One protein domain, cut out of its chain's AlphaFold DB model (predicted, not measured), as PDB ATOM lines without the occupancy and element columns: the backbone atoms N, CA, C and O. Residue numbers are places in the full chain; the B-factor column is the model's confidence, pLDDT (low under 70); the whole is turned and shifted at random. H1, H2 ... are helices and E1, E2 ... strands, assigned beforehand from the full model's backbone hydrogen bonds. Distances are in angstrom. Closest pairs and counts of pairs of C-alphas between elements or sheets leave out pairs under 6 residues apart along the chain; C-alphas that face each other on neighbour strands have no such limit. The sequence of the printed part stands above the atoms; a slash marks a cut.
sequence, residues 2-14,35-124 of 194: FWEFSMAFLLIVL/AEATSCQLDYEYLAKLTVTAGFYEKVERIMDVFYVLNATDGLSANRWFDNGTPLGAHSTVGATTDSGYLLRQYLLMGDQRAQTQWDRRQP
ATOM      1  N   PHE A   2     -40.993  44.324  30.965       28.84
ATOM      2  CA  PHE A   2     -40.940  44.004  29.521       28.84
ATOM      3  C   PHE A   2     -40.523  42.544  29.207       28.84
ATOM      4  O   PHE A   2     -40.980  41.951  28.238       28.84
ATOM      5  N   TRP A   3     -39.707  41.936  30.075       27.67
ATOM      6  CA  TRP A   3     -39.195  40.567  29.917       27.67
ATOM      7  C   TRP A   3     -40.238  39.452  30.132       27.67
ATOM      8  O   TRP A   3     -40.157  38.420  29.476       27.67
ATOM      9  N   GLU A   4     -41.244  39.663  30.987       29.88
ATOM     10  CA  GLU A   4     -42.285  38.649  31.262       29.88
ATOM     11  C   GLU A   4     -43.261  38.500  30.084       29.88
ATOM     12  O   GLU A   4     -43.739  37.405  29.794       29.88
ATOM     13  N   PHE A   5     -43.513  39.589  29.352       34.22
ATOM     14  CA  PHE A   5     -44.403  39.583  28.189       34.22
ATOM     15  C   PHE A   5     -43.743  38.970  26.943       34.22
ATOM     16  O   PHE A   5     -44.395  38.238  26.201       34.22
ATOM     17  N   SER A   6     -42.426  39.143  26.767       42.16
ATOM     18  CA  SER A   6     -41.682  38.499  25.672       42.16
ATOM     19  C   SER A   6     -41.689  36.960  25.777       42.16
ATOM     20  O   SER A   6     -41.794  36.268  24.762       42.16
ATOM     21  N   MET A   7     -41.686  36.400  26.996       40.28
ATOM     22  CA  MET A   7     -41.740  34.943  27.207       40.28
ATOM     23  C   MET A   7     -43.058  34.293  26.757       40.28
ATOM     24  O   MET A   7     -43.050  33.121  26.377       40.28
ATOM     25  N   ALA A   8     -44.181  35.018  26.751       42.88
ATOM     26  CA  ALA A   8     -45.469  34.463  26.329       42.88
ATOM     27  C   ALA A   8     -45.514  34.177  24.816       42.88
ATOM     28  O   ALA A   8     -46.006  33.127  24.402       42.88
ATOM     29  N   PHE A   9     -44.929  35.052  23.993       47.44
ATOM     30  CA  PHE A   9     -44.836  34.844  22.543       47.44
ATOM     31  C   PHE A   9     -43.841  33.734  22.178       47.44
ATOM     32  O   PHE A   9     -44.106  32.892  21.314       47.44
ATOM     33  N   LEU A  10     -42.735  33.660  22.921       46.78
ATOM     34  CA  LEU A  10     -41.764  32.576  22.818       46.78
ATOM     35  C   LEU A  10     -42.379  31.193  23.035       46.78
ATOM     36  O   LEU A  10     -41.977  30.228  22.396       46.78
ATOM     37  N   LEU A  11     -43.407  31.069  23.867       45.91
ATOM     38  CA  LEU A  11     -44.048  29.780  24.122       45.91
ATOM     39  C   LEU A  11     -45.094  29.384  23.063       45.91
ATOM     40  O   LEU A  11     -45.400  28.197  22.947       45.91
ATOM     41  N   ILE A  12     -45.600  30.334  22.266       48.16
ATOM     42  CA  ILE A  12     -46.573  30.081  21.187       48.16
ATOM     43  C   ILE A  12     -45.866  29.589  19.917       48.16
ATOM     44  O   ILE A  12     -46.319  28.626  19.302       48.16
ATOM     45  N   VAL A  13     -44.729  30.192  19.546       44.62
ATOM     46  CA  VAL A  13     -44.050  29.857  18.278       44.62
ATOM     47  C   VAL A  13     -42.950  28.805  18.437       44.62
ATOM     48  O   VAL A  13     -42.643  28.092  17.481       44.62
ATOM     49  N   LEU A  14     -42.376  28.616  19.636       45.75
ATOM     50  CA  LEU A  14     -41.286  27.646  19.785       45.75
ATOM     51  C   LEU A  14     -41.726  26.172  19.696       45.75
ATOM     52  O   LEU A  14     -40.841  25.312  19.659       45.75
ATOM     53  N   ALA A  35     -43.956  44.407  18.510       83.75
ATOM     54  CA  ALA A  35     -42.741  44.624  19.293       83.75
ATOM     55  C   ALA A  35     -42.343  43.394  20.114       83.75
ATOM     56  O   ALA A  35     -41.170  43.040  20.110       83.75
ATOM     57  N   GLU A  36     -43.300  42.729  20.769       80.81
ATOM     58  CA  GLU A  36     -43.042  41.525  21.571       80.81
ATOM     59  C   GLU A  36     -42.562  40.360  20.708       80.81
ATOM     60  O   GLU A  36     -41.663  39.619  21.105       80.81
ATOM     61  N   ALA A  37     -43.157  40.222  19.523       79.88
ATOM     62  CA  ALA A  37     -42.859  39.136  18.609       79.88
ATOM     63  C   ALA A  37     -41.468  39.243  17.977       79.88
ATOM     64  O   ALA A  37     -40.825  38.227  17.719       79.88
ATOM     65  N   THR A  38     -40.997  40.465  17.726       82.44
ATOM     66  CA  THR A  38     -39.743  40.702  17.002       82.44
ATOM     67  C   THR A  38     -38.581  41.127  17.900       82.44
ATOM     68  O   THR A  38     -37.429  41.081  17.466       82.44
ATOM     69  N   SER A  39     -38.821  41.523  19.157       85.19
ATOM     70  CA  SER A  39     -37.751  41.986  20.053       85.19
ATOM     71  C   SER A  39     -36.857  40.871  20.591       85.19
ATOM     72  O   SER A  39     -35.734  41.157  20.992       85.19
ATOM     73  N   CYS A  40     -37.319  39.617  20.606       85.94
ATOM     74  CA  CYS A  40     -36.560  38.492  21.162       85.94
ATOM     75  C   CYS A  40     -35.521  37.894  20.201       85.94
ATOM     76  O   CYS A  40     -34.742  37.039  20.617       85.94
ATOM     77  N   GLN A  41     -35.496  38.317  18.931       85.44
ATOM     78  CA  GLN A  41     -34.644  37.730  17.890       85.44
ATOM     79  C   GLN A  41     -33.178  37.618  18.336       85.44
ATOM     80  O   GLN A  41     -32.611  36.531  18.366       85.44
ATOM     81  N   LEU A  42     -32.589  38.739  18.757       86.25
ATOM     82  CA  LEU A  42     -31.164  38.826  19.087       86.25
ATOM     83  C   LEU A  42     -30.779  37.961  20.288       86.25
ATOM     84  O   LEU A  42     -29.719  37.337  20.282       86.25
ATOM     85  N   ASP A  43     -31.639  37.908  21.305       87.50
ATOM     86  CA  ASP A  43     -31.385  37.128  22.517       87.50
ATOM     87  C   ASP A  43     -31.357  35.627  22.200       87.50
ATOM     88  O   ASP A  43     -30.515  34.888  22.710       87.50
ATOM     89  N   TYR A  44     -32.241  35.178  21.307       86.00
ATOM     90  CA  TYR A  44     -32.349  33.777  20.902       86.00
ATOM     91  C   TYR A  44     -31.269  33.355  19.919       86.00
ATOM     92  O   TYR A  44     -30.738  32.252  20.035       86.00
ATOM     93  N   GLU A  45     -30.892  34.229  18.994       85.75
ATOM     94  CA  GLU A  45     -29.725  34.014  18.143       85.75
ATOM     95  C   GLU A  45     -28.444  33.930  18.988       85.75
ATOM     96  O   GLU A  45     -27.603  33.051  18.782       85.75
ATOM     97  N   TYR A  46     -28.313  34.793  19.999       87.00
ATOM     98  CA  TYR A  46     -27.203  34.733  20.945       87.00
ATOM     99  C   TYR A  46     -27.226  33.445  21.784       87.00
ATOM    100  O   TYR A  46     -26.192  32.794  21.949       87.00
ATOM    101  N   LEU A  47     -28.397  33.010  22.252       86.81
ATOM    102  CA  LEU A  47     -28.548  31.742  22.966       86.81
ATOM    103  C   LEU A  47     -28.211  30.534  22.079       86.81
ATOM    104  O   LEU A  47     -27.556  29.598  22.545       86.81
ATOM    105  N   ALA A  48     -28.605  30.554  20.803       86.00
ATOM    106  CA  ALA A  48     -28.268  29.512  19.833       86.00
ATOM    107  C   ALA A  48     -26.749  29.370  19.676       86.00
ATOM    108  O   ALA A  48     -26.234  28.251  19.650       86.00
ATOM    109  N   LYS A  49     -26.020  30.497  19.671       84.31
ATOM    110  CA  LYS A  49     -24.550  30.512  19.685       84.31
ATOM    111  C   LYS A  49     -23.962  29.884  20.940       84.31
ATOM    112  O   LYS A  49     -23.045  29.078  20.837       84.31
ATOM    113  N   LEU A  50     -24.464  30.259  22.115       89.00
ATOM    114  CA  LEU A  50     -23.934  29.756  23.385       89.00
ATOM    115  C   LEU A  50     -24.198  28.258  23.580       89.00
ATOM    116  O   LEU A  50     -23.374  27.556  24.157       89.00
ATOM    117  N   THR A  51     -25.346  27.776  23.107       85.56
ATOM    118  CA  THR A  51     -25.784  26.381  23.269       85.56
ATOM    119  C   THR A  51     -25.402  25.478  22.100       85.56
ATOM    120  O   THR A  51     -25.639  24.274  22.171       85.56
ATOM    121  N   VAL A  52     -24.843  26.041  21.020       86.44
ATOM    122  CA  VAL A  52     -24.527  25.335  19.765       86.44
ATOM    123  C   VAL A  52     -25.733  24.514  19.277       86.44
ATOM    124  O   VAL A  52     -25.620  23.372  18.847       86.44
ATOM    125  N   THR A  53     -26.933  25.084  19.413       80.56
ATOM    126  CA  THR A  53     -28.197  24.419  19.077       80.56
ATOM    127  C   THR A  53     -28.968  25.273  18.079       80.56
ATOM    128  O   THR A  53     -29.477  26.342  18.424       80.56
ATOM    129  N   ALA A  54     -29.112  24.776  16.847       82.50
ATOM    130  CA  ALA A  54     -29.825  25.474  15.771       82.50
ATOM    131  C   ALA A  54     -31.318  25.690  16.074       82.50
ATOM    132  O   ALA A  54     -31.922  26.642  15.590       82.50
ATOM    133  N   GLY A  55     -31.905  24.863  16.945       82.12
ATOM    134  CA  GLY A  55     -33.335  24.907  17.241       82.12
ATOM    135  C   GLY A  55     -33.842  26.247  17.783       82.12
ATOM    136  O   GLY A  55     -35.005  26.561  17.570       82.12
ATOM    137  N   PHE A  56     -33.020  27.052  18.467       80.50
ATOM    138  CA  PHE A  56     -33.430  28.404  18.876       80.50
ATOM    139  C   PHE A  56     -33.420  29.380  17.700       80.50
ATOM    140  O   PHE A  56     -34.386  30.118  17.527       80.50
ATOM    141  N   TYR A  57     -32.370  29.325  16.878       84.62
ATOM    142  CA  TYR A  57     -32.191  30.154  15.687       84.62
ATOM    143  C   TYR A  57     -33.310  29.935  14.660       84.62
ATOM    144  O   TYR A  57     -33.968  30.884  14.248       84.62
ATOM    145  N   GLU A  58     -33.593  28.678  14.311       84.75
ATOM    146  CA  GLU A  58     -34.596  28.325  13.294       84.75
ATOM    147  C   GLU A  58     -35.994  28.847  13.632       84.75
ATOM    148  O   GLU A  58     -36.748  29.274  12.758       84.75
ATOM    149  N   LYS A  59     -36.358  28.819  14.914       83.81
ATOM    150  CA  LYS A  59     -37.697  29.219  15.340       83.81
ATOM    151  C   LYS A  59     -37.882  30.729  15.288       83.81
ATOM    152  O   LYS A  59     -38.958  31.180  14.904       83.81
ATOM    153  N   VAL A  60     -36.857  31.498  15.652       83.88
ATOM    154  CA  VAL A  60     -36.923  32.963  15.596       83.88
ATOM    155  C   VAL A  60     -36.786  33.479  14.162       83.88
ATOM    156  O   VAL A  60     -37.571  34.326  13.744       83.88
ATOM    157  N   GLU A  61     -35.945  32.850  13.333       85.69
ATOM    158  CA  GLU A  61     -35.917  33.117  11.887       85.69
ATOM    159  C   GLU A  61     -37.264  32.839  11.215       85.69
ATOM    160  O   GLU A  61     -37.728  33.643  10.409       85.69
ATOM    161  N   ARG A  62     -37.960  31.760  11.591       85.19
ATOM    162  CA  ARG A  62     -39.297  31.472  11.057       85.19
ATOM    163  C   ARG A  62     -40.315  32.567  11.387       85.19
ATOM    164  O   ARG A  62     -41.156  32.886  10.549       85.19
ATOM    165  N   ILE A  63     -40.258  33.136  12.592       82.50
ATOM    166  CA  ILE A  63     -41.096  34.287  12.971       82.50
ATOM    167  C   ILE A  63     -40.779  35.470  12.056       82.50
ATOM    168  O   ILE A  63     -41.677  36.101  11.495       82.50
ATOM    169  N   MET A  64     -39.490  35.750  11.881       83.69
ATOM    170  CA  MET A  64     -39.017  36.842  11.049       83.69
ATOM    171  C   MET A  64     -39.409  36.679   9.581       83.69
ATOM    172  O   MET A  64     -39.842  37.648   8.961       83.69
ATOM    173  N   ASP A  65     -39.355  35.465   9.042       85.69
ATOM    174  CA  ASP A  65     -39.816  35.151   7.692       85.69
ATOM    175  C   ASP A  65     -41.285  35.512   7.484       85.69
ATOM    176  O   ASP A  65     -41.618  36.139   6.476       85.69
ATOM    177  N   VAL A  66     -42.150  35.199   8.453       82.94
ATOM    178  CA  VAL A  66     -43.565  35.586   8.410       82.94
ATOM    179  C   VAL A  66     -43.685  37.111   8.321       82.94
ATOM    180  O   VAL A  66     -44.305  37.621   7.389       82.94
ATOM    181  N   PHE A  67     -43.014  37.862   9.196       79.19
ATOM    182  CA  PHE A  67     -43.059  39.332   9.176       79.19
ATOM    183  C   PHE A  67     -42.372  39.983   7.969       79.19
ATOM    184  O   PHE A  67     -42.680  41.126   7.633       79.19
ATOM    185  N   TYR A  68     -41.432  39.297   7.321       80.50
ATOM    186  CA  TYR A  68     -40.787  39.778   6.102       80.50
ATOM    187  C   TYR A  68     -41.643  39.561   4.855       80.50
ATOM    188  O   TYR A  68     -41.571  40.373   3.931       80.50
ATOM    189  N   VAL A  69     -42.428  38.481   4.821       78.56
ATOM    190  CA  VAL A  69     -43.379  38.185   3.739       78.56
ATOM    191  C   VAL A  69     -44.609  39.084   3.832       78.56
ATOM    192  O   VAL A  69     -45.152  39.512   2.812       78.56
ATOM    193  N   LEU A  70     -45.045  39.393   5.050       72.31
ATOM    194  CA  LEU A  70     -46.174  40.276   5.294       72.31
ATOM    195  C   LEU A  70     -45.761  41.720   4.986       72.31
ATOM    196  O   LEU A  70     -45.054  42.371   5.753       72.31
ATOM    197  N   ASN A  71     -46.186  42.219   3.823       59.19
ATOM    198  CA  ASN A  71     -45.908  43.592   3.421       59.19
ATOM    199  C   ASN A  71     -46.512  44.569   4.437       59.19
ATOM    200  O   ASN A  71     -47.729  44.629   4.612       59.19
ATOM    201  N   ALA A  72     -45.645  45.366   5.061       63.41
ATOM    202  CA  ALA A  72     -46.044  46.556   5.791       63.41
ATOM    203  C   ALA A  72     -46.734  47.504   4.806       63.41
ATOM    204  O   ALA A  72     -46.121  47.994   3.854       63.41
ATOM    205  N   THR A  73     -48.021  47.727   5.004       60.78
ATOM    206  CA  THR A  73     -48.789  48.669   4.204       60.78
ATOM    207  C   THR A  73     -48.290  50.089   4.502       60.78
ATOM    208  O   THR A  73     -48.196  50.482   5.664       60.78
ATOM    209  N   ASP A  74     -47.895  50.830   3.464       62.59
ATOM    210  CA  ASP A  74     -47.246  52.154   3.552       62.59
ATOM    211  C   ASP A  74     -45.939  52.197   4.370       62.59
ATOM    212  O   ASP A  74     -45.554  53.239   4.897       62.59
ATOM    213  N   GLY A  75     -45.232  51.065   4.497       66.19
ATOM    214  CA  GLY A  75     -44.000  50.996   5.293       66.19
ATOM    215  C   GLY A  75     -44.242  51.033   6.808       66.19
ATOM    216  O   GLY A  75     -43.287  51.116   7.577       66.19
ATOM    217  N   LEU A  76     -45.493  50.917   7.256       71.38
ATOM    218  CA  LEU A  76     -45.857  50.832   8.666       71.38
ATOM    219  C   LEU A  76     -46.363  49.427   9.002       71.38
ATOM    220  O   LEU A  76     -47.188  48.852   8.294       71.38
ATOM    221  N   SER A  77     -45.852  48.855  10.092       73.38
ATOM    222  CA  SER A  77     -46.352  47.579  10.606       73.38
ATOM    223  C   SER A  77     -47.655  47.798  11.378       73.38
ATOM    224  O   SER A  77     -47.830  48.816  12.055       73.38
ATOM    225  N   ALA A  78     -48.569  46.833  11.297       77.62
ATOM    226  CA  ALA A  78     -49.696  46.773  12.219       77.62
ATOM    227  C   ALA A  78     -49.186  46.490  13.638       77.62
ATOM    228  O   ALA A  78     -48.209  45.757  13.818       77.62
ATOM    229  N   ASN A  79     -49.857  47.053  14.640       78.75
ATOM    230  CA  ASN A  79     -49.479  46.868  16.039       78.75
ATOM    231  C   ASN A  79     -49.750  45.453  16.575       78.75
ATOM    232  O   ASN A  79     -49.036  44.981  17.459       78.75
ATOM    233  N   ARG A  80     -50.780  44.780  16.053       79.69
ATOM    234  CA  ARG A  80     -51.219  43.451  16.490       79.69
ATOM    235  C   ARG A  80     -51.316  42.484  15.330       79.69
ATOM    236  O   ARG A  80     -51.722  42.864  14.234       79.69
ATOM    237  N   TRP A  81     -51.020  41.225  15.617       79.56
ATOM    238  CA  TRP A  81     -51.049  40.137  14.650       79.56
ATOM    239  C   TRP A  81     -51.706  38.903  15.255       79.56
ATOM    240  O   TRP A  81     -51.541  38.618  16.442       79.56
ATOM    241  N   PHE A  82     -52.460  38.184  14.435       77.69
ATOM    242  CA  PHE A  82     -52.938  36.847  14.760       77.69
ATOM    243  C   PHE A  82     -51.831  35.806  14.551       77.69
ATOM    244  O   PHE A  82     -50.866  36.036  13.820       77.69
ATOM    245  N   ASP A  83     -52.010  34.633  15.153       69.75
ATOM    246  CA  ASP A  83     -51.153  33.453  14.983       69.75
ATOM    247  C   ASP A  83     -50.972  33.018  13.518       69.75
ATOM    248  O   ASP A  83     -49.913  32.526  13.129       69.75
ATOM    249  N   ASN A  84     -51.983  33.249  12.682       71.06
ATOM    250  CA  ASN A  84     -51.963  32.976  11.249       71.06
ATOM    251  C   ASN A  84     -51.196  34.029  10.417       71.06
ATOM    252  O   ASN A  84     -51.167  33.926   9.191       71.06
ATOM    253  N   GLY A  85     -50.611  35.050  11.055       71.50
ATOM    254  CA  GLY A  85     -49.895  36.134  10.383       71.50
ATOM    255  C   GLY A  85     -50.798  37.213   9.777       71.50
ATOM    256  O   GLY A  85     -50.331  38.019   8.980       71.50
ATOM    257  N   THR A  86     -52.087  37.270  10.124       78.75
ATOM    258  CA  THR A  86     -52.966  38.361   9.671       78.75
ATOM    259  C   THR A  86     -52.871  39.574  10.607       78.75
ATOM    260  O   THR A  86     -52.880  39.404  11.830       78.75
ATOM    261  N   PRO A  87     -52.759  40.806  10.072       77.94
ATOM    262  CA  PRO A  87     -52.713  42.008  10.896       77.94
ATOM    263  C   PRO A  87     -54.092  42.286  11.504       77.94
ATOM    264  O   PRO A  87     -55.116  42.222  10.820       77.94
ATOM    265  N   LEU A  88     -54.124  42.622  12.791       76.25
ATOM    266  CA  LEU A  88     -55.346  42.954  13.512       76.25
ATOM    267  C   LEU A  88     -55.489  44.468  13.678       76.25
ATOM    268  O   LEU A  88     -54.858  45.090  14.533       76.25
ATOM    269  N   GLY A  89     -56.441  45.030  12.939       72.81
ATOM    270  CA  GLY A  89     -56.791  46.442  13.006       72.81
ATOM    271  C   GLY A  89     -55.918  47.318  12.111       72.81
ATOM    272  O   GLY A  89     -54.953  46.876  11.499       72.81
ATOM    273  N   ALA A  90     -56.304  48.586  12.028       70.38
ATOM    274  CA  ALA A  90     -55.687  49.574  11.153       70.38
ATOM    275  C   ALA A  90     -54.751  50.527  11.915       70.38
ATOM    276  O   ALA A  90     -54.381  51.558  11.384       70.38
ATOM    277  N   HIS A  91     -54.408  50.269  13.178       75.38
ATOM    278  CA  HIS A  91     -53.616  51.224  13.957       75.38
ATOM    279  C   HIS A  91     -52.119  50.950  13.809       75.38
ATOM    280  O   HIS A  91     -51.626  49.902  14.230       75.38
ATOM    281  N   SER A  92     -51.403  51.919  13.253       75.50
ATOM    282  CA  SER A  92     -49.950  51.917  13.154       75.50
ATOM    283  C   SER A  92     -49.385  52.961  14.105       75.50
ATOM    284  O   SER A  92     -49.650  54.153  13.976       75.50
ATOM    285  N   THR A  93     -48.593  52.503  15.066       75.88
ATOM    286  CA  THR A  93     -47.882  53.353  16.023       75.88
ATOM    287  C   THR A  93     -46.388  53.102  15.912       75.88
ATOM    288  O   THR A  93     -45.964  51.990  15.593       75.88
ATOM    289  N   VAL A  94     -45.598  54.146  16.157       74.00
ATOM    290  CA  VAL A  94     -44.134  54.065  16.288       74.00
ATOM    291  C   VAL A  94     -43.719  53.918  17.764       74.00
ATOM    292  O   VAL A  94     -42.552  53.663  18.055       74.00
ATOM    293  N   GLY A  95     -44.672  54.096  18.683       71.31
ATOM    294  CA  GLY A  95     -44.507  53.938  20.121       71.31
ATOM    295  C   GLY A  95     -44.826  52.519  20.582       71.31
ATOM    296  O   GLY A  95     -44.544  51.546  19.874       71.31
ATOM    297  N   ALA A  96     -45.404  52.417  21.780       63.41
ATOM    298  CA  ALA A  96     -45.733  51.159  22.433       63.41
ATOM    299  C   ALA A  96     -46.405  50.208  21.443       63.41
ATOM    300  O   ALA A  96     -47.323  50.621  20.740       63.41
ATOM    301  N   THR A  97     -45.976  48.941  21.416       71.19
ATOM    302  CA  THR A  97     -46.435  47.834  20.543       71.19
ATOM    303  C   THR A  97     -45.694  47.659  19.215       71.19
ATOM    304  O   THR A  97     -45.759  46.565  18.653       71.19
ATOM    305  N   THR A  98     -44.918  48.648  18.761       75.19
ATOM    306  CA  THR A  98     -44.027  48.532  17.581       75.19
ATOM    307  C   THR A  98     -42.585  48.980  17.897       75.19
ATOM    308  O   THR A  98     -41.698  48.981  17.038       75.19
ATOM    309  N   ASP A  99     -42.321  49.340  19.150       68.62
ATOM    310  CA  ASP A  99     -41.115  49.979  19.662       68.62
ATOM    311  C   ASP A  99     -39.984  48.996  19.999       68.62
ATOM    312  O   ASP A  99     -39.573  48.842  21.143       68.62
ATOM    313  N   SER A 100     -39.420  48.318  19.004       67.75
ATOM    314  CA  SER A 100     -38.304  47.393  19.274       67.75
ATOM    315  C   SER A 100     -37.050  47.667  18.459       67.75
ATOM    316  O   SER A 100     -35.982  47.165  18.812       67.75
ATOM    317  N   GLY A 101     -37.103  48.521  17.426       75.50
ATOM    318  CA  GLY A 101     -35.921  48.915  16.634       75.50
ATOM    319  C   GLY A 101     -35.118  47.730  16.089       75.50
ATOM    320  O   GLY A 101     -33.928  47.857  15.804       75.50
ATOM    321  N   TYR A 102     -35.746  46.557  16.047       82.25
ATOM    322  CA  TYR A 102     -35.064  45.276  15.979       82.25
ATOM    323  C   TYR A 102     -34.398  45.084  14.617       82.25
ATOM    324  O   TYR A 102     -33.288  44.584  14.572       82.25
ATOM    325  N   LEU A 103     -35.002  45.589  13.535       85.69
ATOM    326  CA  LEU A 103     -34.464  45.513  12.171       85.69
ATOM    327  C   LEU A 103     -33.059  46.109  12.080       85.69
ATOM    328  O   LEU A 103     -32.136  45.483  11.565       85.69
ATOM    329  N   LEU A 104     -32.882  47.316  12.624       86.69
ATOM    330  CA  LEU A 104     -31.584  47.975  12.599       86.69
ATOM    331  C   LEU A 104     -30.580  47.228  13.481       86.69
ATOM    332  O   LEU A 104     -29.432  47.038  13.087       86.69
ATOM    333  N   ARG A 105     -31.002  46.771  14.665       86.88
ATOM    334  CA  ARG A 105     -30.117  46.016  15.562       86.88
ATOM    335  C   ARG A 105     -29.715  44.661  14.966       86.88
ATOM    336  O   ARG A 105     -28.544  44.310  15.044       86.88
ATOM    337  N   GLN A 106     -30.644  43.948  14.331       86.25
ATOM    338  CA  GLN A 106     -30.417  42.687  13.623       86.25
ATOM    339  C   GLN A 106     -29.422  42.894  12.487       86.25
ATOM    340  O   GLN A 106     -28.422  42.188  12.415       86.25
ATOM    341  N   TYR A 107     -29.593  43.938  11.675       87.88
ATOM    342  CA  TYR A 107     -28.595  44.282  10.667       87.88
ATOM    343  C   TYR A 107     -27.212  44.559  11.284       87.88
ATOM    344  O   TYR A 107     -26.208  44.004  10.840       87.88
ATOM    345  N   LEU A 108     -27.135  45.376  12.336       88.00
ATOM    346  CA  LEU A 108     -25.855  45.799  12.911       88.00
ATOM    347  C   LEU A 108     -25.101  44.697  13.661       88.00
ATOM    348  O   LEU A 108     -23.870  44.752  13.702       88.00
ATOM    349  N   LEU A 109     -25.814  43.762  14.291       85.38
ATOM    350  CA  LEU A 109     -25.233  42.691  15.106       85.38
ATOM    351  C   LEU A 109     -25.039  41.394  14.315       85.38
ATOM    352  O   LEU A 109     -24.056  40.692  14.540       85.38
ATOM    353  N   MET A 110     -25.944  41.098  13.379       79.81
ATOM    354  CA  MET A 110     -25.970  39.836  12.628       79.81
ATOM    355  C   MET A 110     -25.494  39.989  11.184       79.81
ATOM    356  O   MET A 110     -25.156  38.998  10.539       79.81
ATOM    357  N   GLY A 111     -25.467  41.216  10.658       83.12
ATOM    358  CA  GLY A 111     -25.176  41.475   9.250       83.12
ATOM    359  C   GLY A 111     -26.322  41.103   8.305       83.12
ATOM    360  O   GLY A 111     -26.074  40.918   7.113       83.12
ATOM    361  N   ASP A 112     -27.560  40.972   8.802       82.88
ATOM    362  CA  ASP A 112     -28.709  40.595   7.970       82.88
ATOM    363  C   ASP A 112     -29.135  41.730   7.022       82.88
ATOM    364  O   ASP A 112     -29.665  42.768   7.426       82.88
ATOM    365  N   GLN A 113     -28.935  41.500   5.725       85.12
ATOM    366  CA  GLN A 113     -29.291  42.425   4.649       85.12
ATOM    367  C   GLN A 113     -30.809  42.558   4.452       85.12
ATOM    368  O   GLN A 113     -31.288  43.598   3.984       85.12
ATOM    369  N   ARG A 114     -31.593  41.533   4.819       86.06
ATOM    370  CA  ARG A 114     -33.063  41.588   4.755       86.06
ATOM    371  C   ARG A 114     -33.579  42.594   5.771       86.06
ATOM    372  O   ARG A 114     -34.381  43.457   5.411       86.06
ATOM    373  N   ALA A 115     -33.053  42.533   6.993       84.69
ATOM    374  CA  ALA A 115     -33.346  43.485   8.054       84.69
ATOM    375  C   ALA A 115     -32.999  44.926   7.646       84.69
ATOM    376  O   ALA A 115     -33.822  45.822   7.834       84.69
ATOM    377  N   GLN A 116     -31.841  45.146   7.010       85.56
ATOM    378  CA  GLN A 116     -31.449  46.467   6.501       85.56
ATOM    379  C   GLN A 116     -32.427  46.995   5.447       85.56
ATOM    380  O   GLN A 116     -32.956  48.095   5.578       85.56
ATOM    381  N   THR A 117     -32.721  46.185   4.428       85.56
ATOM    382  CA  THR A 117     -33.642  46.563   3.343       85.56
ATOM    383  C   THR A 117     -35.018  46.937   3.894       85.56
ATOM    384  O   THR A 117     -35.674  47.864   3.424       85.56
ATOM    385  N   GLN A 118     -35.471  46.201   4.904       83.06
ATOM    386  CA  GLN A 118     -36.748  46.424   5.562       83.06
ATOM    387  C   GLN A 118     -36.726  47.645   6.485       83.06
ATOM    388  O   GLN A 118     -37.724  48.351   6.566       83.06
ATOM    389  N   TRP A 119     -35.609  47.930   7.153       84.00
ATOM    390  CA  TRP A 119     -35.411  49.177   7.889       84.00
ATOM    391  C   TRP A 119     -35.499  50.384   6.950       84.00
ATOM    392  O   TRP A 119     -36.311  51.274   7.189       84.00
ATOM    393  N   ASP A 120     -34.753  50.375   5.846       81.88
ATOM    394  CA  ASP A 120     -34.706  51.486   4.887       81.88
ATOM    395  C   ASP A 120     -36.073  51.764   4.244       81.88
ATOM    396  O   ASP A 120     -36.449  52.918   4.059       81.88
ATOM    397  N   ARG A 121     -36.866  50.719   3.969       79.56
ATOM    398  CA  ARG A 121     -38.238  50.857   3.446       79.56
ATOM    399  C   ARG A 121     -39.225  51.468   4.438       79.56
ATOM    400  O   ARG A 121     -40.203  52.072   4.011       79.56
ATOM    401  N   ARG A 122     -39.015  51.259   5.740       78.19
ATOM    402  CA  ARG A 122     -39.923  51.715   6.805       78.19
ATOM    403  C   ARG A 122     -39.578  53.114   7.319       78.19
ATOM    404  O   ARG A 122     -40.331  53.672   8.112       78.19
ATOM    405  N   GLN A 123     -38.452  53.690   6.895       74.12
ATOM    406  CA  GLN A 123     -38.105  55.057   7.262       74.12
ATOM    407  C   GLN A 123     -39.071  56.040   6.586       74.12
ATOM    408  O   GLN A 123     -39.192  56.036   5.358       74.12
ATOM    409  N   PRO A 124     -39.749  56.913   7.353       67.25
ATOM    410  CA  PRO A 124     -40.569  57.945   6.750       67.25
ATOM    411  C   PRO A 124     -39.665  58.927   5.988       67.25
ATOM    412  O   PRO A 124     -38.588  59.280   6.479       67.25
TER     413      PRO A 124
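AT A GLANCE: This is residues 2 to 14 and 35 to 124 of the 194 residues of the protein "Glycoside hydrolase family 47 protein" of Laccaria bicolor (strain S238N-H82 / ATCC MYA-4686) (UniProt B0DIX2). Two helical hairpins, H3 with H4 and H5 with H6, lie side by side with their long helices roughly aligned, while H1 crosses on the side away from H5 and H6, with short H2 between. A long loop region around E1 makes the end of the longest axis opposite the H3 to H4 turn. The printed part has 103 residues, in the order H1 H2 H3 H4 E1 H5 H6, and is mostly helix. It is compact, with a radius of gyration of the C-alphas of 13.3 A and spans of 39 by 27 by 24 A.

IN THESE COORDINATES: H4, residues 54 to 69, is the longest helix at 22.1 A, from C-alpha 54 at (-29.825, 25.474, 15.771). Before it come H3, residues 41 to 51, 15.4 A, H2, residues 35 to 39, and H1, residues 2 to 13, 18.3 A, from C-alpha 2 at (-40.940, 44.004, 29.521). After it come E1, residues 80 to 82, which pairs with no named strand, H5, residues 102 to 110, and H6, residues 113 to 122, 14.3 A, to C-alpha 122 at (-39.923, 51.715, 6.805).

HOW THE PARTS SIT: H4, with residues 54 to 61 alone, touches H3 in a hairpin, opposite ways at a shallow tilt of 19 degrees; the closest C-alphas, Glu 45 and Tyr 57, are 5.2 A apart. H5 and H6 touch in a hairpin, opposite ways at 27 degrees, closest at the C-alphas of Leu 103 and Ala 115, 4.7 A. H3 and H5 only just touch, with 3 pairs of C-alphas within 8 A, closest at Leu 42 and Gln 106, 6.7 A. H1, with residues 5 to 10 alone, touches H2, closest at the C-alphas of Ser 6 and Glu 36, 5.3 A. H1 and E1 are apart. Every O i to N i+4 pair is within hydrogen-bond range in H2, H3, H5 and H6, against 4 of 8 in H1 and 11 of 12 in H4.

THE WHOLE: The two C-alphas farthest apart, Val 52 and Ala 90, are 40.4 A apart. Residues 15 to 34 are not printed; C-alphas 14 and 35 are 17.0 A apart across this cut. The link from E1 to H5 is long. The mean pLDDT of the printed part is 74.6, and residues 2 to 14 and 71 to 75 are among those under 70.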